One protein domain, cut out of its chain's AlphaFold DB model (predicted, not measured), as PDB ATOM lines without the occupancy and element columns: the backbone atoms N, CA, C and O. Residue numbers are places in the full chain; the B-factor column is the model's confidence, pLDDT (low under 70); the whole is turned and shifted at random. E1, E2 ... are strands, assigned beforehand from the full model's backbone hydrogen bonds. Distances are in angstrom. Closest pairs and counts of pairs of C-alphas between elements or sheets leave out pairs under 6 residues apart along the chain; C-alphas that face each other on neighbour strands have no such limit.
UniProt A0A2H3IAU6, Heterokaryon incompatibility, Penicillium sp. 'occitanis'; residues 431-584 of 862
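AT A GLANCE: This is residues 431 to 584 of the 862 residues of the protein "Heterokaryon incompatibility" of Penicillium sp. 'occitanis' (UniProt A0A2H3IAU6). Picture a small closed barrel of six antiparallel strands, with a seventh strand, E7, paired outside the ring onto the first part of the bent strand E1. Round the ring run E1, E2, E3, E6, E5, E4 and back to E1, while three long stretches with no named element lie away from the middle. The printed part has 154 residues with seven named strands, E1 to E7 in order, and no named helix; the class is all strand, though under half of the residues, 63 of 154, are in named elements. It is compact, with a radius of gyration of the C-alphas of 16.7 A and spans of 46 by 38 by 31 A.

IN THESE COORDINATES: Find C-alpha 438 at (111.987, 148.905, 98.268); there E1 begins and runs over residues 438 to 448, 26.5 A long, bending by 75 degrees at residue 441. Next come E2, residues 469 to 475, and E3, residues 478 to 486, which bends by 70 degrees at residue 481. E4, residues 497 to 506, starts at C-alpha 497 (111.712, 146.710, 81.290) and is 26.4 A long. E5, residues 526 to 534, is 25.9 A long, and E6, residues 537 to 547, is 28.7 A long and bends by 58 degrees at residue 544. E7, residues 558 to 563, ends at C-alpha 563 (115.120, 148.092, 94.376).

HOW THE PARTS SIT: Begin with E1, whose pairing is staggered: residues 438 to 443 pair with E7, 444 to 446 with E4 and 447 to 448 with E2. Look there for N 440 and O 561 at 3.0 A, N 445 and O 498 at 2.8 A, and N 448 and O 474 at 2.8 A, each within hydrogen-bond range. E2 and E3 are a hairpin, with N 471 and O 482 at 2.9 A. On the other side of E3 from E2 lies E6, with N 483 and O 545 at 2.9 A. E5 and E6 are a hairpin, with N 528 and O 544 at 2.9 A; E5 and E4 are also one, with N 499 and O 529 at 2.7 A. E1 E2 E3 and E4 E5 E6 are meanders, each strand the antiparallel neighbour of the one before. E1 E2 E3 E4 and E3 E4 E5 E6 are Greek keys, in which the first strand is also the antiparallel neighbour of the fourth. E3 and E7 are apart.

THE WHOLE: The C-alphas of Gly 515 and Lys 570, the two farthest apart, are 49.6 A from each other. The printed part has no cut. The links E1 to E2 and E4 to E5 are long, with 20 and 19 residues. Mean pLDDT of the printed part is 75.4; look for values under 70 at, among others, residues 432 to 439, 449 to 467 and 565 to 584.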
ATOM      1  N   PHE A 431     104.460 150.924  96.422       70.88
ATOM      2  CA  PHE A 431     105.511 150.524  97.353       70.88
ATOM      3  C   PHE A 431     104.887 149.715  98.494       70.88
ATOM      4  O   PHE A 431     104.011 150.204  99.199       70.88
ATOM      5  N   LEU A 432     105.334 148.471  98.674       56.09
ATOM      6  CA  LEU A 432     104.842 147.561  99.716       56.09
ATOM      7  C   LEU A 432     105.631 147.680 101.029       56.09
ATOM      8  O   LEU A 432     105.175 147.208 102.069       56.09
ATOM      9  N   THR A 433     106.822 148.289 100.999       49.28
ATOM     10  CA  THR A 433     107.669 148.490 102.181       49.28
ATOM     11  C   THR A 433     107.937 149.959 102.470       49.28
ATOM     12  O   THR A 433     108.125 150.781 101.576       49.28
ATOM     13  N   HIS A 434     108.052 150.266 103.764       49.03
ATOM     14  CA  HIS A 434     108.479 151.573 104.269       49.03
ATOM     15  C   HIS A 434     109.991 151.641 104.559       49.03
ATOM     16  O   HIS A 434     110.457 152.576 105.206       49.03
ATOM     17  N   SER A 435     110.774 150.665 104.092       49.53
ATOM     18  CA  SER A 435     112.222 150.553 104.312       49.53
ATOM     19  C   SER A 435     112.948 150.042 103.064       49.53
ATOM     20  O   SER A 435     112.312 149.643 102.090       49.53
ATOM     21  N   HIS A 436     114.284 150.065 103.094       52.97
ATOM     22  CA  HIS A 436     115.113 149.390 102.097       52.97
ATOM     23  C   HIS A 436     115.234 147.882 102.390       52.97
ATOM     24  O   HIS A 436     115.326 147.502 103.562       52.97
ATOM     25  N   PRO A 437     115.298 147.026 101.351       55.41
ATOM     26  CA  PRO A 437     115.056 147.355  99.939       55.41
ATOM     27  C   PRO A 437     113.593 147.769  99.700       55.41
ATOM     28  O   PRO A 437     112.689 147.305 100.398       55.41
ATOM     29  N   HIS A 438     113.352 148.612  98.698       67.00
ATOM     30  CA  HIS A 438     111.987 148.905  98.268       67.00
ATOM     31  C   HIS A 438     111.396 147.657  97.635       67.00
ATOM     32  O   HIS A 438     111.968 147.149  96.675       67.00
ATOM     33  N   ILE A 439     110.275 147.173  98.156       66.31
ATOM     34  CA  ILE A 439     109.477 146.142  97.497       66.31
ATOM     35  C   ILE A 439     108.406 146.873  96.696       66.31
ATOM     36  O   ILE A 439     107.583 147.579  97.277       66.31
ATOM     37  N   ILE A 440     108.447 146.741  95.374       71.31
ATOM     38  CA  ILE A 440     107.595 147.500  94.457       71.31
ATOM     39  C   ILE A 440     106.738 146.526  93.669       71.31
ATOM     40  O   ILE A 440     107.268 145.583  93.093       71.31
ATOM     41  N   ASN A 441     105.433 146.782  93.627       72.31
ATOM     42  CA  ASN A 441     104.487 146.077  92.776       72.31
ATOM     43  C   ASN A 441     103.986 147.017  91.671       72.31
ATOM     44  O   ASN A 441     103.505 148.113  91.967       72.31
ATOM     45  N   CYS A 442     104.103 146.603  90.411       81.88
ATOM     46  CA  CYS A 442     103.632 147.377  89.263       81.88
ATOM     47  C   CYS A 442     103.491 146.509  88.010       81.88
ATOM     48  O   CYS A 442     104.008 145.388  87.941       81.88
ATOM     49  N   THR A 443     102.860 147.065  86.981       89.94
ATOM     50  CA  THR A 443     102.967 146.536  85.622       89.94
ATOM     51  C   THR A 443     104.385 146.736  85.078       89.94
ATOM     52  O   THR A 443     104.880 147.863  85.011       89.94
ATOM     53  N   MET A 444     105.011 145.654  84.604       92.19
ATOM     54  CA  MET A 444     106.277 145.688  83.869       92.19
ATOM     55  C   MET A 444     106.112 145.090  82.467       92.19
ATOM     56  O   MET A 444     105.707 143.938  82.309       92.19
ATOM     57  N   LEU A 445     106.490 145.849  81.441       93.12
ATOM     58  CA  LEU A 445     106.412 145.460  80.034       93.12
ATOM     59  C   LEU A 445     107.813 145.305  79.436       93.12
ATOM     60  O   LEU A 445     108.730 146.060  79.755       93.12
ATOM     61  N   LYS A 446     107.977 144.346  78.519       89.56
ATOM     62  CA  LYS A 446     109.206 144.233  77.724       89.56
ATOM     63  C   LYS A 446     109.311 145.407  76.749       89.56
ATOM     64  O   LYS A 446     108.315 145.773  76.122       89.56
ATOM     65  N   THR A 447     110.516 145.939  76.591       87.69
ATOM     66  CA  THR A 447     110.801 147.052  75.678       87.69
ATOM     67  C   THR A 447     111.428 146.527  74.387       87.69
ATOM     68  O   THR A 447     112.440 145.828  74.428       87.69
ATOM     69  N   TYR A 448     110.849 146.874  73.237       82.81
ATOM     70  CA  TYR A 448     111.345 146.494  71.914       82.81
ATOM     71  C   TYR A 448     111.599 147.744  71.065       82.81
ATOM     72  O   TYR A 448     110.710 148.581  70.919       82.81
ATOM     73  N   ASN A 449     112.814 147.819  70.509       68.00
ATOM     74  CA  ASN A 449     113.323 148.821  69.562       68.00
ATOM     75  C   ASN A 449     113.021 150.306  69.875       68.00
ATOM     76  O   ASN A 449     111.936 150.791  69.568       68.00
ATOM     77  N   PRO A 450     114.012 151.096  70.317       58.78
ATOM     78  CA  PRO A 450     114.126 152.495  69.925       58.78
ATOM     79  C   PRO A 450     114.793 152.532  68.542       58.78
ATOM     80  O   PRO A 450     115.962 152.180  68.414       58.78
ATOM     81  N   SER A 451     114.071 152.898  67.481       49.56
ATOM     82  CA  SER A 451     114.725 153.100  66.175       49.56
ATOM     83  C   SER A 451     115.836 154.166  66.275       49.56
ATOM     84  O   SER A 451     115.625 155.171  66.954       49.56
ATOM     85  N   PRO A 452     116.969 154.019  65.556       43.25
ATOM     86  CA  PRO A 452     118.137 154.908  65.607       43.25
ATOM     87  C   PRO A 452     117.936 156.231  64.849       43.25
ATOM     88  O   PRO A 452     118.898 156.827  64.368       43.25
ATOM     89  N   LYS A 453     116.695 156.718  64.707       44.00
ATOM     90  CA  LYS A 453     116.512 158.098  64.248       44.00
ATOM     91  C   LYS A 453     116.980 159.009  65.386       44.00
ATOM     92  O   LYS A 453     116.577 158.766  66.526       44.00
ATOM     93  N   PRO A 454     117.843 160.006  65.111       42.06
ATOM     94  CA  PRO A 454     118.403 160.850  66.150       42.06
ATOM     95  C   PRO A 454     117.257 161.438  66.957       42.06
ATOM     96  O   PRO A 454     116.300 161.989  66.412       42.06
ATOM     97  N   SER A 455     117.337 161.265  68.271       45.28
ATOM     98  CA  SER A 455     116.418 161.914  69.180       45.28
ATOM     99  C   SER A 455     116.426 163.411  68.895       45.28
ATOM    100  O   SER A 455     117.463 164.053  69.071       45.28
ATOM    101  N   VAL A 456     115.296 163.963  68.456       41.69
ATOM    102  CA  VAL A 456     115.163 165.414  68.310       41.69
ATOM    103  C   VAL A 456     115.211 166.006  69.710       41.69
ATOM    104  O   VAL A 456     114.348 165.699  70.533       41.69
ATOM    105  N   SER A 457     116.243 166.802  69.983       44.78
ATOM    106  CA  SER A 457     116.348 167.549  71.231       44.78
ATOM    107  C   SER A 457     115.270 168.621  71.237       44.78
ATOM    108  O   SER A 457     115.319 169.557  70.442       44.78
ATOM    109  N   ILE A 458     114.280 168.471  72.111       44.34
ATOM    110  CA  ILE A 458     113.354 169.559  72.419       44.34
ATOM    111  C   ILE A 458     114.009 170.353  73.545       44.34
ATOM    112  O   ILE A 458     114.206 169.814  74.638       44.34
ATOM    113  N   ARG A 459     114.392 171.602  73.261       39.03
ATOM    114  CA  ARG A 459     114.787 172.556  74.302       39.03
ATOM    115  C   ARG A 459     113.512 173.020  75.004       39.03
ATOM    116  O   ARG A 459     112.609 173.485  74.310       39.03
ATOM    117  N   PRO A 460     113.400 172.883  76.330       41.69
ATOM    118  CA  PRO A 460     112.332 173.545  77.061       41.69
ATOM    119  C   PRO A 460     112.458 175.065  76.902       41.69
ATOM    120  O   PRO A 460     113.532 175.584  76.602       41.69
ATOM    121  N   THR A 461     111.361 175.775  77.127       38.91
ATOM    122  CA  THR A 461     111.306 177.243  77.233       38.91
ATOM    123  C   THR A 461     112.139 177.787  78.406       38.91
ATOM    124  O   THR A 461     112.447 178.975  78.433       38.91
ATOM    125  N   ASN A 462     112.560 176.919  79.336       45.12
ATOM    126  CA  ASN A 462     113.485 177.212  80.432       45.12
ATOM    127  C   ASN A 462     114.957 176.967  80.052       45.12
ATOM    128  O   ASN A 462     115.249 176.095  79.231       45.12
ATOM    129  N   PRO A 463     115.922 177.623  80.729       46.47
ATOM    130  CA  PRO A 463     117.363 177.415  80.524       46.47
ATOM    131  C   PRO A 463     117.868 176.001  80.878       46.47
ATOM    132  O   PRO A 463     119.074 175.747  80.841       46.47
ATOM    133  N   THR A 464     116.974 175.054  81.182       50.59
ATOM    134  CA  THR A 464     117.299 173.637  81.338       50.59
ATOM    135  C   THR A 464     118.097 173.129  80.150       50.59
ATOM    136  O   THR A 464     117.615 173.047  79.020       50.59
ATOM    137  N   ARG A 465     119.329 172.703  80.420       54.94
ATOM    138  CA  ARG A 465     120.233 172.099  79.428       54.94
ATOM    139  C   ARG A 465     119.824 170.670  79.050       54.94
ATOM    140  O   ARG A 465     120.572 169.956  78.377       54.94
ATOM    141  N   THR A 466     118.659 170.220  79.503       63.31
ATOM    142  CA  THR A 466     118.310 168.812  79.509       63.31
ATOM    143  C   THR A 466     117.597 168.405  78.227       63.31
ATOM    144  O   THR A 466     116.401 168.608  78.041       63.31
ATOM    145  N   THR A 467     118.342 167.741  77.349       68.94
ATOM    146  CA  THR A 467     117.832 167.223  76.075       68.94
ATOM    147  C   THR A 467     116.811 166.103  76.299       68.94
ATOM    148  O   THR A 467     117.152 165.038  76.824       68.94
ATOM    149  N   ARG A 468     115.558 166.331  75.886       80.50
ATOM    150  CA  ARG A 468     114.511 165.299  75.803       80.50
ATOM    151  C   ARG A 468     114.577 164.602  74.445       80.50
ATOM    152  O   ARG A 468     114.905 165.230  73.444       80.50
ATOM    153  N   LYS A 469     114.282 163.302  74.419       85.38
ATOM    154  CA  LYS A 469     114.331 162.449  73.228       85.38
ATOM    155  C   LYS A 469     112.927 162.041  72.799       85.38
ATOM    156  O   LYS A 469     112.068 161.821  73.648       85.38
ATOM    157  N   VAL A 470     112.714 161.872  71.494       85.94
ATOM    158  CA  VAL A 470     111.470 161.323  70.930       85.94
ATOM    159  C   VAL A 470     111.794 160.082  70.109       85.94
ATOM    160  O   VAL A 470     112.681 160.134  69.259       85.94
ATOM    161  N   ALA A 471     111.084 158.980  70.343       85.75
ATOM    162  CA  ALA A 471     111.258 157.739  69.590       85.75
ATOM    163  C   ALA A 471     109.931 156.994  69.401       85.75
ATOM    164  O   ALA A 471     109.038 157.061  70.243       85.75
ATOM    165  N   GLY A 472     109.810 156.253  68.297       87.31
ATOM    166  CA  GLY A 472     108.825 155.177  68.196       87.31
ATOM    167  C   GLY A 472     109.334 153.966  68.972       87.31
ATOM    168  O   GLY A 472     110.494 153.591  68.802       87.31
ATOM    169  N   ILE A 473     108.495 153.386  69.831       88.75
ATOM    170  CA  ILE A 473     108.864 152.247  70.677       88.75
ATOM    171  C   ILE A 473     107.702 151.268  70.803       88.75
ATOM    172  O   ILE A 473     106.532 151.660  70.740       88.75
ATOM    173  N   ARG A 474     108.024 149.992  71.019       90.75
ATOM    174  CA  ARG A 474     107.043 148.958  71.341       90.75
ATOM    175  C   ARG A 474     107.192 148.507  72.796       90.75
ATOM    176  O   ARG A 474     108.254 148.035  73.198       90.75
ATOM    177  N   LEU A 475     106.117 148.636  73.574       91.88
ATOM    178  CA  LEU A 475     106.011 148.202  74.969       91.88
ATOM    179  C   LEU A 475     105.047 147.013  75.042       91.88
ATOM    180  O   LEU A 475     103.836 147.156  74.864       91.88
ATOM    181  N   GLY A 476     105.582 145.809  75.256       88.75
ATOM    182  CA  GLY A 476     104.811 144.569  75.147       88.75
ATOM    183  C   GLY A 476     104.206 144.397  73.746       88.75
ATOM    184  O   GLY A 476     104.922 144.242  72.752       88.75
ATOM    185  N   THR A 477     102.878 144.413  73.655       88.12
ATOM    186  CA  THR A 477     102.139 144.334  72.382       88.12
ATOM    187  C   THR A 477     101.771 145.700  71.807       88.12
ATOM    188  O   THR A 477     101.265 145.758  70.692       88.12
ATOM    189  N   MET A 478     102.003 146.788  72.544       92.25
ATOM    190  CA  MET A 478     101.610 148.136  72.139       92.25
ATOM    191  C   MET A 478     102.756 148.831  71.413       92.25
ATOM    192  O   MET A 478     103.887 148.812  71.894       92.25
ATOM    193  N   THR A 479     102.456 149.507  70.309       91.25
ATOM    194  CA  THR A 479     103.398 150.381  69.597       91.25
ATOM    195  C   THR A 479     102.928 151.819  69.738       91.25
ATOM    196  O   THR A 479     101.737 152.094  69.612       91.25
ATOM    197  N   GLY A 480     103.852 152.737  69.995       92.00
ATOM    198  CA  GLY A 480     103.504 154.134  70.211       92.00
ATOM    199  C   GLY A 480     104.701 155.071  70.146       92.00
ATOM    200  O   GLY A 480     105.816 154.671  69.800       92.00
ATOM    201  N   ARG A 481     104.453 156.339  70.468       91.69
ATOM    202  CA  ARG A 481     105.465 157.399  70.490       91.69
ATOM    203  C   ARG A 481     105.850 157.695  71.936       91.69
ATOM    204  O   ARG A 481     104.991 158.001  72.751       91.69
ATOM    205  N   LEU A 482     107.142 157.634  72.236       91.75
ATOM    206  CA  LEU A 482     107.713 157.922  73.547       91.75
ATOM    207  C   LEU A 482     108.460 159.257  73.508       91.75
ATOM    208  O   LEU A 482     109.300 159.463  72.628       91.75
ATOM    209  N   ARG A 483     108.194 160.130  74.481       91.50
ATOM    210  CA  ARG A 483     109.026 161.300  74.794       91.50
ATOM    211  C   ARG A 483     109.663 161.085  76.161       91.50
ATOM    212  O   ARG A 483     108.945 160.855  77.128       91.50
ATOM    213  N   PHE A 484     110.989 161.075  76.227       91.62
ATOM    214  CA  PHE A 484     111.701 160.586  77.407       91.62
ATOM    215  C   PHE A 484     113.035 161.286  77.659       91.62
ATOM    216  O   PHE A 484     113.610 161.935  76.780       91.62
ATOM    217  N   TRP A 485     113.571 161.072  78.857       90.19
ATOM    218  CA  TRP A 485     114.955 161.357  79.215       90.19
ATOM    219  C   TRP A 485     115.682 160.068  79.616       90.19
ATOM    220  O   TRP A 485     115.094 159.189  80.244       90.19
ATOM    221  N   GLY A 486     116.963 159.950  79.248       88.88
ATOM    222  CA  GLY A 486     117.827 158.814  79.590       88.88
ATOM    223  C   GLY A 486     118.376 158.039  78.384       88.88
ATOM    224  O   GLY A 486     118.427 158.537  77.253       88.88
ATOM    225  N   ASN A 487     118.832 156.810  78.636       87.44
ATOM    226  CA  ASN A 487     119.457 155.943  77.635       87.44
ATOM    227  C   ASN A 487     118.665 154.642  77.442       87.44
ATOM    228  O   ASN A 487     118.793 153.697  78.230       87.44
ATOM    229  N   LEU A 488     117.927 154.594  76.333       87.69
ATOM    230  CA  LEU A 488     117.221 153.413  75.842       87.69
ATOM    231  C   LEU A 488     117.915 152.758  74.644       87.69
ATOM    232  O   LEU A 488     117.369 151.822  74.074       87.69
ATOM    233  N   ASP A 489     119.109 153.196  74.262       82.50
ATOM    234  CA  ASP A 489     119.815 152.640  73.113       82.50
ATOM    235  C   ASP A 489     120.035 151.138  73.337       82.50
ATOM    236  O   ASP A 489     120.404 150.703  74.438       82.50
ATOM    237  N   ASN A 490     119.745 150.341  72.303       77.00
ATOM    238  CA  ASN A 490     119.771 148.878  72.353       77.00
ATOM    239  C   ASN A 490     118.894 148.276  73.473       77.00
ATOM    240  O   ASN A 490     119.236 147.234  74.031       77.00
ATOM    241  N   ALA A 491     117.757 148.910  73.808       79.94
ATOM    242  CA  ALA A 491     116.881 148.491  74.912       79.94
ATOM    243  C   ALA A 491     116.503 147.007  74.891       79.94
ATOM    244  O   ALA A 491     116.441 146.388  75.953       79.94
ATOM    245  N   HIS A 492     116.276 146.447  73.700       75.00
ATOM    246  CA  HIS A 492     115.948 145.034  73.539       75.00
ATOM    247  C   HIS A 492     117.105 144.128  73.989       75.00
ATOM    248  O   HIS A 492     116.909 143.279  74.853       75.00
ATOM    249  N   TYR A 493     118.318 144.376  73.483       76.19
ATOM    250  CA  TYR A 493     119.531 143.631  73.846       76.19
ATOM    251  C   TYR A 493     119.929 143.808  75.316       76.19
ATOM    252  O   TYR A 493     120.550 142.934  75.906       76.19
ATOM    253  N   ARG A 494     119.571 144.945  75.918       80.62
ATOM    254  CA  ARG A 494     119.823 145.255  77.333       80.62
ATOM    255  C   ARG A 494     118.707 144.784  78.272       80.62
ATOM    256  O   ARG A 494     118.739 145.140  79.449       80.62
ATOM    257  N   GLU A 495     117.718 144.057  77.748       84.38
ATOM    258  CA  GLU A 495     116.557 143.526  78.475       84.38
ATOM    259  C   GLU A 495     115.788 144.569  79.308       84.38
ATOM    260  O   GLU A 495     115.200 144.263  80.353       84.38
ATOM    261  N   ILE A 496     115.757 145.821  78.839       91.75
ATOM    262  CA  ILE A 496     115.129 146.925  79.568       91.75
ATOM    263  C   ILE A 496     113.626 146.660  79.736       91.75
ATOM    264  O   ILE A 496     112.904 146.380  78.772       91.75
ATOM    265  N   GLN A 497     113.133 146.802  80.966       93.56
ATOM    266  CA  GLN A 497     111.712 146.710  81.290       93.56
ATOM    267  C   GLN A 497     111.107 148.103  81.465       93.56
ATOM    268  O   GLN A 497     111.647 148.929  82.198       93.56
ATOM    269  N   ALA A 498     109.961 148.339  80.838       95.62
ATOM    270  CA  ALA A 498     109.147 149.524  81.055       95.62
ATOM    271  C   ALA A 498     108.189 149.279  82.229       95.62
ATOM    272  O   ALA A 498     107.296 148.436  82.153       95.62
ATOM    273  N   VAL A 499     108.391 150.002  83.321       95.69
ATOM    274  CA  VAL A 499     107.543 150.030  84.513       95.69
ATOM    275  C   VAL A 499     106.486 151.105  84.355       95.69
ATOM    276  O   VAL A 499     106.816 152.288  84.267       95.69
ATOM    277  N   TYR A 500     105.222 150.698  84.330       95.44
ATOM    278  CA  TYR A 500     104.111 151.634  84.251       95.44
ATOM    279  C   TYR A 500     103.925 152.342  85.591       95.44
ATOM    280  O   TYR A 500     103.746 151.701  86.630       95.44
ATOM    281  N   VAL A 501     103.977 153.672  85.569       95.38
ATOM    282  CA  VAL A 501     103.756 154.495  86.759       95.38
ATOM    283  C   VAL A 501     102.287 154.856  86.875       95.38
ATOM    284  O   VAL A 501     101.705 154.651  87.937       95.38
ATOM    285  N   GLY A 502     101.686 155.370  85.803       94.06
ATOM    286  CA  GLY A 502     100.301 155.821  85.827       94.06
ATOM    287  C   GLY A 502      99.875 156.606  84.592       94.06
ATOM    288  O   GLY A 502     100.688 156.886  83.706       94.06
ATOM    289  N   ARG A 503      98.583 156.937  84.546       95.75
ATOM    290  CA  ARG A 503      97.978 157.768  83.498       95.75
ATOM    291  C   ARG A 503      98.248 159.245  83.789       95.75
ATOM    292  O   ARG A 503      98.360 159.638  84.947       95.75
ATOM    293  N   ILE A 504      98.411 160.028  82.732       95.88
ATOM    294  CA  ILE A 504      98.637 161.466  82.780       95.88
ATOM    295  C   ILE A 504      97.316 162.191  82.553       95.88
ATOM    296  O   ILE A 504      96.502 161.766  81.730       95.88
ATOM    297  N   ALA A 505      97.142 163.298  83.267       94.75
ATOM    298  CA  ALA A 505      96.082 164.261  83.027       94.75
ATOM    299  C   ALA A 505      96.630 165.691  82.977       94.75
ATOM    300  O   ALA A 505      97.752 165.967  83.421       94.75
ATOM    301  N   ASN A 506      95.819 166.594  82.432       92.56
ATOM    302  CA  ASN A 506      96.108 168.019  82.339       92.56
ATOM    303  C   ASN A 506      95.408 168.783  83.478       92.56
ATOM    304  O   ASN A 506      94.190 168.718  83.626       92.56
ATOM    305  N   MET A 507      96.180 169.516  84.282       92.12
ATOM    306  CA  MET A 507      95.698 170.323  85.406       92.12
ATOM    307  C   MET A 507      94.682 171.380  84.959       92.12
ATOM    308  O   MET A 507      93.722 171.614  85.688       92.12
ATOM    309  N   ASN A 508      94.844 171.944  83.753       87.50
ATOM    310  CA  ASN A 508      93.940 172.962  83.202       87.50
ATOM    311  C   ASN A 508      92.530 172.420  82.915       87.50
ATOM    312  O   ASN A 508      91.583 173.198  82.871       87.50
ATOM    313  N   ASN A 509      92.382 171.100  82.750       83.19
ATOM    314  CA  ASN A 509      91.082 170.439  82.573       83.19
ATOM    315  C   ASN A 509      90.393 170.136  83.918       83.19
ATOM    316  O   ASN A 509      89.297 169.577  83.938       83.19
ATOM    317  N   ALA A 510      91.048 170.444  85.041       83.19
ATOM    318  CA  ALA A 510      90.540 170.234  86.389       83.19
ATOM    319  C   ALA A 510      90.133 171.576  87.029       83.19
ATOM    320  O   ALA A 510      89.460 172.391  86.408       83.19
ATOM    321  N   ASP A 511      90.503 171.801  88.289       81.94
ATOM    322  CA  ASP A 511      90.140 172.984  89.074       81.94
ATOM    323  C   ASP A 511      91.274 174.018  89.183       81.94
ATOM    324  O   ASP A 511      91.200 174.938  89.995       81.94
ATOM    325  N   VAL A 512      92.339 173.859  88.393       81.25
ATOM    326  CA  VAL A 512      93.493 174.762  88.387       81.25
ATOM    327  C   VAL A 512      93.772 175.231  86.972       81.25
ATOM    328  O   VAL A 512      94.167 174.440  86.128       81.25
ATOM    329  N   ASN A 513      93.677 176.535  86.726       79.25
ATOM    330  CA  ASN A 513      94.177 177.126  85.489       79.25
ATOM    331  C   ASN A 513      95.604 177.641  85.708       79.25
ATOM    332  O   ASN A 513      95.799 178.628  86.415       79.25
ATOM    333  N   LEU A 514      96.602 176.971  85.123       77.75
ATOM    334  CA  LEU A 514      97.998 177.417  85.180       77.75
ATOM    335  C   LEU A 514      98.322 178.517  84.155       77.75
ATOM    336  O   LEU A 514      99.433 179.037  84.181       77.75
ATOM    337  N   GLY A 515      97.402 178.848  83.239       69.06
ATOM    338  CA  GLY A 515      97.640 179.827  82.172       69.06
ATOM    339  C   GLY A 515      98.686 179.375  81.147       69.06
ATOM    340  O   GLY A 515      99.226 180.190  80.406       69.06
ATOM    341  N   VAL A 516      98.996 178.075  81.121       69.88
ATOM    342  CA  VAL A 516      99.980 177.471  80.218       69.88
ATOM    343  C   VAL A 516      99.243 176.637  79.193       69.88
ATOM    344  O   VAL A 516      98.751 175.558  79.525       69.88
ATOM    345  N   GLU A 517      99.196 177.100  77.949       73.56
ATOM    346  CA  GLU A 517      98.779 176.250  76.839       73.56
ATOM    347  C   GLU A 517      99.935 175.312  76.473       73.56
ATOM    348  O   GLU A 517     101.010 175.770  76.069       73.56
ATOM    349  N   PRO A 518      99.776 173.989  76.649       75.75
ATOM    350  CA  PRO A 518     100.843 173.073  76.310       75.75
ATOM    351  C   PRO A 518     100.984 172.988  74.786       75.75
ATOM    352  O   PRO A 518     100.022 172.718  74.075       75.75
ATOM    353  N   HIS A 519     102.211 173.121  74.274       73.00
ATOM    354  CA  HIS A 519     102.493 172.907  72.846       73.00
ATOM    355  C   HIS A 519     102.098 171.506  72.352       73.00
ATOM    356  O   HIS A 519     101.849 171.298  71.165       73.00
ATOM    357  N   VAL A 520     102.110 170.523  73.254       82.69
ATOM    358  CA  VAL A 520     101.665 169.154  73.011       82.69
ATOM    359  C   VAL A 520     100.849 168.723  74.216       82.69
ATOM    360  O   VAL A 520     101.368 168.731  75.331       82.69
ATOM    361  N   ASP A 521      99.608 168.317  73.979       88.56
ATOM    362  CA  ASP A 521      98.770 167.738  75.019       88.56
ATOM    363  C   ASP A 521      99.148 166.271  75.275       88.56
ATOM    364  O   ASP A 521      99.358 165.495  74.338       88.56
ATOM    365  N   PHE A 522      99.265 165.923  76.553       92.25
ATOM    366  CA  PHE A 522      99.546 164.573  77.044       92.25
ATOM    367  C   PHE A 522      98.403 164.040  77.912       92.25
ATOM    368  O   PHE A 522      98.569 163.018  78.582       92.25
ATOM    369  N   ASP A 523      97.259 164.726  77.952       93.19
ATOM    370  CA  ASP A 523      96.082 164.218  78.642       93.19
ATOM    371  C   ASP A 523      95.686 162.838  78.091       93.19
ATOM    372  O   ASP A 523      95.559 162.627  76.884       93.19
ATOM    373  N   GLY A 524      95.546 161.859  78.983       94.25
ATOM    374  CA  GLY A 524      95.283 160.470  78.617       94.25
ATOM    375  C   GLY A 524      96.512 159.616  78.295       94.25
ATOM    376  O   GLY A 524      96.363 158.397  78.230       94.25
ATOM    377  N   ASP A 525      97.707 160.200  78.158       96.44
ATOM    378  CA  ASP A 525      98.939 159.441  77.915       96.44
ATOM    379  C   ASP A 525      99.447 158.724  79.180       96.44
ATOM    380  O   ASP A 525      98.889 158.820  80.276       96.44
ATOM    381  N   HIS A 526     100.527 157.952  79.038       97.12
ATOM    382  CA  HIS A 526     100.989 157.017  80.063       97.12
ATOM    383  C   HIS A 526     102.446 157.265  80.452       97.12
ATOM    384  O   HIS A 526     103.335 157.233  79.602       97.12
ATOM    385  N   TYR A 527     102.717 157.465  81.742       97.31
ATOM    386  CA  TYR A 527     104.073 157.681  82.251       97.31
ATOM    387  C   TYR A 527     104.755 156.361  82.639       97.31
ATOM    388  O   TYR A 527     104.164 155.501  83.301       97.31
ATOM    389  N   PHE A 528     106.023 156.216  82.251       97.19
ATOM    390  CA  PHE A 528     106.837 155.025  82.486       97.19
ATOM    391  C   PHE A 528     108.209 155.361  83.079       97.19
ATOM    392  O   PHE A 528     108.861 156.330  82.688       97.19
ATOM    393  N   LEU A 529     108.693 154.476  83.954       96.88
ATOM    394  CA  LEU A 529     110.121 154.327  84.246       96.88
ATOM    395  C   LEU A 529     110.678 153.180  83.406       96.88
ATOM    396  O   LEU A 529     109.997 152.190  83.171       96.88
ATOM    397  N   PHE A 530     111.939 153.256  83.008       96.06
ATOM    398  CA  PHE A 530     112.623 152.179  82.301       96.06
ATOM    399  C   PHE A 530     113.765 151.660  83.161       96.06
ATOM    400  O   PHE A 530     114.659 152.417  83.551       96.06
ATOM    401  N   LEU A 531     113.725 150.366  83.464       95.19
ATOM    402  CA  LEU A 531     114.644 149.696  84.371       95.19
ATOM    403  C   LEU A 531     115.521 148.685  83.628       95.19
ATOM    404  O   LEU A 531     115.035 147.928  82.789       95.19
ATOM    405  N   GLN A 532     116.797 148.626  83.996       93.19
ATOM    406  CA  GLN A 532     117.734 147.581  83.587       93.19
ATOM    407  C   GLN A 532     118.157 146.771  84.816       93.19
ATOM    408  O   GLN A 532     118.487 147.357  85.849       93.19
ATOM    409  N   PHE A 533     118.150 145.443  84.707       88.81
ATOM    410  CA  PHE A 533     118.667 144.549  85.742       88.81
ATOM    411  C   PHE A 533     120.133 144.208  85.456       88.81
ATOM    412  O   PHE A 533     120.509 143.972  84.310       88.81
ATOM    413  N   ASN A 534     120.978 144.213  86.486       84.00
ATOM    414  CA  ASN A 534     122.373 143.784  86.403       84.00
ATOM    415  C   ASN A 534     122.787 143.038  87.687       84.00
ATOM    416  O   ASN A 534     121.967 142.817  88.575       84.00
ATOM    417  N   SER A 535     124.070 142.686  87.820       73.69
ATOM    418  CA  SER A 535     124.614 141.981  88.996       73.69
ATOM    419  C   SER A 535     124.414 142.711  90.333       73.69
ATOM    420  O   SER A 535     124.497 142.095  91.393       73.69
ATOM    421  N   SER A 536     124.144 144.018  90.299       70.38
ATOM    422  CA  SER A 536     123.869 144.863  91.466       70.38
ATOM    423  C   SER A 536     122.369 145.117  91.693       70.38
ATOM    424  O   SER A 536     122.013 145.843  92.622       70.38
ATOM    425  N   GLY A 537     121.489 144.526  90.874       83.19
ATOM    426  CA  GLY A 537     120.034 144.666  90.941       83.19
ATOM    427  C   GLY A 537     119.452 145.603  89.874       83.19
ATOM    428  O   GLY A 537     120.068 145.878  88.844       83.19
ATOM    429  N   TRP A 538     118.230 146.091  90.110       86.75
ATOM    430  CA  TRP A 538     117.545 147.019  89.204       86.75
ATOM    431  C   TRP A 538     118.070 148.449  89.283       86.75
ATOM    432  O   TRP A 538     118.301 148.988  90.368       86.75
ATOM    433  N   ARG A 539     118.138 149.110  88.124       92.19
ATOM    434  CA  ARG A 539     118.496 150.525  87.991       92.19
ATOM    435  C   ARG A 539     117.599 151.240  86.982       92.19
ATOM    436  O   ARG A 539     117.386 150.723  85.889       92.19
ATOM    437  N   VAL A 540     117.151 152.454  87.311       94.31
ATOM    438  CA  VAL A 540     116.477 153.347  86.349       94.31
ATOM    439  C   VAL A 540     117.486 153.864  85.328       94.31
ATOM    440  O   VAL A 540     118.533 154.404  85.690       94.31
ATOM    441  N   VAL A 541     117.170 153.684  84.047       93.75
ATOM    442  CA  VAL A 541     118.003 154.093  82.904       93.75
ATOM    443  C   VAL A 541     117.327 155.128  82.005       93.75
ATOM    444  O   VAL A 541     118.023 155.832  81.273       93.75
ATOM    445  N   ALA A 542     115.999 155.245  82.077       93.62
ATOM    446  CA  ALA A 542     115.222 156.306  81.446       93.62
ATOM    447  C   ALA A 542     113.849 156.463  82.120       93.62
ATOM    448  O   ALA A 542     113.434 155.605  82.899       93.62
ATOM    449  N   ASN A 543     113.138 157.540  81.803       95.38
ATOM    450  CA  ASN A 543     111.748 157.776  82.197       95.38
ATOM    451  C   ASN A 543     111.073 158.722  81.185       95.38
ATOM    452  O   ASN A 543     111.766 159.475  80.494       95.38
ATOM    453  N   GLY A 544     109.751 158.649  81.036       94.50
ATOM    454  CA  GLY A 544     109.042 159.476  80.059       94.50
ATOM    455  C   GLY A 544     107.588 159.093  79.804       94.50
ATOM    456  O   GLY A 544     107.069 158.132  80.372       94.50
ATOM    457  N   VAL A 545     106.957 159.844  78.903       95.50
ATOM    458  CA  VAL A 545     105.550 159.721  78.511       95.50
ATOM    459  C   VAL A 545     105.402 158.970  77.195       95.50
ATOM    460  O   VAL A 545     106.065 159.271  76.200       95.50
ATOM    461  N   PHE A 546     104.511 157.986  77.198       95.81
ATOM    462  CA  PHE A 546     104.193 157.120  76.079       95.81
ATOM    463  C   PHE A 546     102.759 157.354  75.604       95.81
ATOM    464  O   PHE A 546     101.802 157.150  76.351       95.81
ATOM    465  N   HIS A 547     102.642 157.711  74.330       95.75
ATOM    466  CA  HIS A 547     101.387 157.870  73.615       95.75
ATOM    467  C   HIS A 547     101.098 156.635  72.758       95.75
ATOM    468  O   HIS A 547     101.940 156.223  71.950       95.75
ATOM    469  N   THR A 548      99.892 156.080  72.868       94.00
ATOM    470  CA  THR A 548      99.396 154.987  72.016       94.00
ATOM    471  C   THR A 548      97.908 155.159  71.725       94.00
ATOM    472  O   THR A 548      97.154 155.604  72.582       94.00
ATOM    473  N   ARG A 549      97.465 154.741  70.533       89.44
ATOM    474  CA  ARG A 549      96.037 154.740  70.154       89.44
ATOM    475  C   ARG A 549      95.232 153.626  70.827       89.44
ATOM    476  O   ARG A 549      94.014 153.715  70.917       89.44
ATOM    477  N   HIS A 550      95.900 152.562  71.272       86.75
ATOM    478  CA  HIS A 550      95.256 151.372  71.824       86.75
ATOM    479  C   HIS A 550      95.946 150.964  73.125       86.75
ATOM    480  O   HIS A 550      96.822 150.095  73.140       86.75
ATOM    481  N   TRP A 551      95.573 151.619  74.225       90.19
ATOM    482  CA  TRP A 551      96.059 151.249  75.549       90.19
ATOM    483  C   TRP A 551      95.454 149.915  75.996       90.19
ATOM    484  O   TRP A 551      94.249 149.808  76.235       90.19
ATOM    485  N   ARG A 552      96.293 148.881  76.120       87.06
ATOM    486  CA  ARG A 552      95.887 147.565  76.625       87.06
ATOM    487  C   ARG A 552      97.043 146.886  77.344       87.06
ATOM    488  O   ARG A 552      97.977 146.388  76.719       87.06
ATOM    489  N   VAL A 553      96.934 146.810  78.664       84.25
ATOM    490  CA  VAL A 553      97.883 146.097  79.522       84.25
ATOM    491  C   VAL A 553      97.246 144.798  80.001       84.25
ATOM    492  O   VAL A 553      96.097 144.779  80.431       84.25
ATOM    493  N   SER A 554      97.992 143.696  79.907       80.88
ATOM    494  CA  SER A 554      97.548 142.403  80.427       80.88
ATOM    495  C   SER A 554      97.752 142.335  81.945       80.88
ATOM    496  O   SER A 554      98.860 142.622  82.399       80.88
ATOM    497  N   PRO A 555      96.769 141.833  82.715       67.69
ATOM    498  CA  PRO A 555      96.929 141.515  84.138       67.69
ATOM    499  C   PRO A 555      98.118 140.603  84.463       67.69
ATOM    500  O   PRO A 555      98.674 140.629  85.557       67.69
ATOM    501  N   LYS A 556      98.550 139.791  83.490       72.25
ATOM    502  CA  LYS A 556      99.705 138.889  83.626       72.25
ATOM    503  C   LYS A 556     101.053 139.619  83.588       72.25
ATOM    504  O   LYS A 556     102.089 138.992  83.776       72.25
ATOM    505  N   CYS A 557     101.055 140.922  83.313       82.81
ATOM    506  CA  CYS A 557     102.256 141.748  83.264       82.81
ATOM    507  C   CYS A 557     102.551 142.445  84.598       82.81
ATOM    508  O   CYS A 557     103.394 143.342  84.625       82.81
ATOM    509  N   ARG A 558     101.883 142.064  85.694       77.19
ATOM    510  CA  ARG A 558     102.141 142.621  87.021       77.19
ATOM    511  C   ARG A 558     103.196 141.820  87.774       77.19
ATOM    512  O   ARG A 558     103.071 140.605  87.931       77.19
ATOM    513  N   TYR A 559     104.207 142.509  88.291       73.06
ATOM    514  CA  TYR A 559     105.328 141.897  88.995       73.06
ATOM    515  C   TYR A 559     105.633 142.620  90.301       73.06
ATOM    516  O   TYR A 559     105.411 143.826  90.425       73.06
ATOM    517  N   ILE A 560     106.226 141.881  91.239       69.00
ATOM    518  CA  ILE A 560     106.983 142.462  92.342       69.00
ATOM    519  C   ILE A 560     108.474 142.334  92.044       69.00
ATOM    520  O   ILE A 560     108.945 141.330  91.508       69.00
ATOM    521  N   PHE A 561     109.224 143.365  92.402       68.50
ATOM    522  CA  PHE A 561     110.678 143.345  92.400       68.50
ATOM    523  C   PHE A 561     111.217 144.149  93.580       68.50
ATOM    524  O   PHE A 561     110.476 144.857  94.274       68.50
ATOM    525  N   THR A 562     112.524 144.034  93.819       68.75
ATOM    526  CA  THR A 562     113.206 144.833  94.839       68.75
ATOM    527  C   THR A 562     114.163 145.837  94.229       68.75
ATOM    528  O   THR A 562     114.850 145.538  93.255       68.75
ATOM    529  N   MET A 563     114.236 147.024  94.827       73.00
ATOM    530  CA  MET A 563     115.120 148.092  94.376       73.00
ATOM    531  C   MET A 563     115.846 148.765  95.545       73.00
ATOM    532  O   MET A 563     115.338 148.820  96.667       73.00
ATOM    533  N   GLY A 564     117.052 149.257  95.276       71.75
ATOM    534  CA  GLY A 564     117.884 149.956  96.250       71.75
ATOM    535  C   GLY A 564     118.844 149.055  97.021       71.75
ATOM    536  O   GLY A 564     119.098 147.905  96.668       71.75
ATOM    537  N   LYS A 565     119.431 149.601  98.085       63.69
ATOM    538  CA  LYS A 565     120.544 149.002  98.804       63.69
ATOM    539  C   LYS A 565     120.120 147.664  99.368       63.69
ATOM    540  O   LYS A 565     119.114 147.518 100.062       63.69
ATOM    541  N   GLY A 566     120.964 146.697  99.061       55.72
ATOM    542  CA  GLY A 566     120.782 145.334  99.454       55.72
ATOM    543  C   GLY A 566     119.800 144.587  98.583       55.72
ATOM    544  O   GLY A 566     119.744 143.412  98.869       55.72
ATOM    545  N   ALA A 567     119.054 145.166  97.620       60.38
ATOM    546  CA  ALA A 567     118.027 144.518  96.773       60.38
ATOM    547  C   ALA A 567     118.470 143.190  96.137       60.38
ATOM    548  O   ALA A 567     119.640 142.820  96.181       60.38
ATOM    549  N   GLN A 568     117.513 142.379  95.689       53.66
ATOM    550  CA  GLN A 568     117.816 141.026  95.236       53.66
ATOM    551  C   GLN A 568     118.587 141.086  93.926       53.66
ATOM    552  O   GLN A 568     118.227 141.823  93.013       53.66
ATOM    553  N   THR A 569     119.673 140.321  93.874       61.69
ATOM    554  CA  THR A 569     120.600 140.282  92.737       61.69
ATOM    555  C   THR A 569     120.579 138.942  92.009       61.69
ATOM    556  O   THR A 569     121.117 138.842  90.913       61.69
ATOM    557  N   LYS A 570     119.958 137.916  92.609       51.00
ATOM    558  CA  LYS A 570     119.808 136.576  92.021       51.00
ATOM    559  C   LYS A 570     118.446 136.379  91.363       51.00
ATOM    560  O   LYS A 570     118.374 135.800  90.289       51.00
ATOM    561  N   GLU A 571     117.388 136.907  91.974       53.38
ATOM    562  CA  GLU A 571     116.064 136.966  91.367       53.38
ATOM    563  C   GLU A 571     115.727 138.405  90.999       53.38
ATOM    564  O   GLU A 571     115.760 139.310  91.832       53.38
ATOM    565  N   TRP A 572     115.429 138.610  89.721       64.75
ATOM    566  CA  TRP A 572     115.181 139.934  89.178       64.75
ATOM    567  C   TRP A 572     113.740 140.390  89.441       64.75
ATOM    568  O   TRP A 572     113.540 141.483  89.952       64.75
ATOM    569  N   ARG A 573     112.709 139.577  89.186       69.62
ATOM    570  CA  ARG A 573     111.303 139.912  89.503       69.62
ATOM    571  C   ARG A 573     110.438 138.660  89.625       69.62
ATOM    572  O   ARG A 573     110.792 137.632  89.052       69.62
ATOM    573  N   TRP A 574     109.271 138.775  90.260       62.78
ATOM    574  CA  TRP A 574     108.321 137.665  90.438       62.78
ATOM    575  C   TRP A 574     106.916 138.082  89.991       62.78
ATOM    576  O   TRP A 574     106.505 139.213  90.272       62.78
ATOM    577  N   PRO A 575     106.185 137.225  89.256       60.19
ATOM    578  CA  PRO A 575     104.833 137.537  88.801       60.19
ATOM    579  C   PRO A 575     103.863 137.656  89.983       60.19
ATOM    580  O   PRO A 575     104.065 137.055  91.037       60.19
ATOM    581  N   THR A 576     102.785 138.418  89.795       52.41
ATOM    582  CA  THR A 576     101.715 138.574  90.792       52.41
ATOM    583  C   THR A 576     100.333 138.426  90.188       52.41
ATOM    584  O   THR A 576     100.125 138.709  89.010       52.41
ATOM    585  N   LYS A 577      99.370 137.995  91.009       47.88
ATOM    586  CA  LYS A 577      97.948 138.035  90.649       47.88
ATOM    587  C   LYS A 577      97.408 139.450  90.861       47.88
ATOM    588  O   LYS A 577      97.451 139.969  91.975       47.88
ATOM    589  N   ASP A 578      96.862 140.030  89.795       43.62
ATOM    590  CA  ASP A 578      96.403 141.427  89.703       43.62
ATOM    591  C   ASP A 578      95.356 141.817  90.773       43.62
ATOM    592  O   ASP A 578      95.305 142.965  91.207       43.62
ATOM    593  N   ALA A 579      94.550 140.858  91.252       36.62
ATOM    594  CA  ALA A 579      93.498 141.100  92.245       36.62
ATOM    595  C   ALA A 579      93.965 141.009  93.714       36.62
ATOM    596  O   ALA A 579      93.335 141.605  94.586       36.62
ATOM    597  N   GLU A 580      95.054 140.285  94.008       35.06
ATOM    598  CA  GLU A 580      95.418 139.903  95.388       35.06
ATOM    599  C   GLU A 580      96.795 140.406  95.843       35.06
ATOM    600  O   GLU A 580      97.071 140.393  97.040       35.06
ATOM    601  N   TRP A 581      97.648 140.895  94.932       42.97
ATOM    602  CA  TRP A 581      98.983 141.437  95.259       42.97
ATOM    603  C   TRP A 581      99.896 140.430  95.988       42.97
ATOM    604  O   TRP A 581     100.809 140.818  96.719       42.97
ATOM    605  N   LEU A 582      99.646 139.136  95.773       34.12
ATOM    606  CA  LEU A 582     100.376 138.008  96.349       34.12
ATOM    607  C   LEU A 582     101.387 137.441  95.342       34.12
ATOM    608  O   LEU A 582     101.150 137.447  94.130       34.12
ATOM    609  N   ASP A 583     102.510 136.958  95.875       36.75
ATOM    610  CA  ASP A 583     103.559 136.226  95.156       36.75
ATOM    611  C   ASP A 583     102.966 135.009  94.418       36.75
ATOM    612  O   ASP A 583     102.235 134.220  95.020       36.75
ATOM    613  N   TRP A 584     103.249 134.885  93.117       34.75
ATOM    614  CA  TRP A 584     102.736 133.827  92.234       34.75
ATOM    615  C   TRP A 584     103.856 132.886  91.747       34.75
ATOM    616  O   TRP A 584     103.862 132.455  90.596       34.75
TER     617      TRP A 584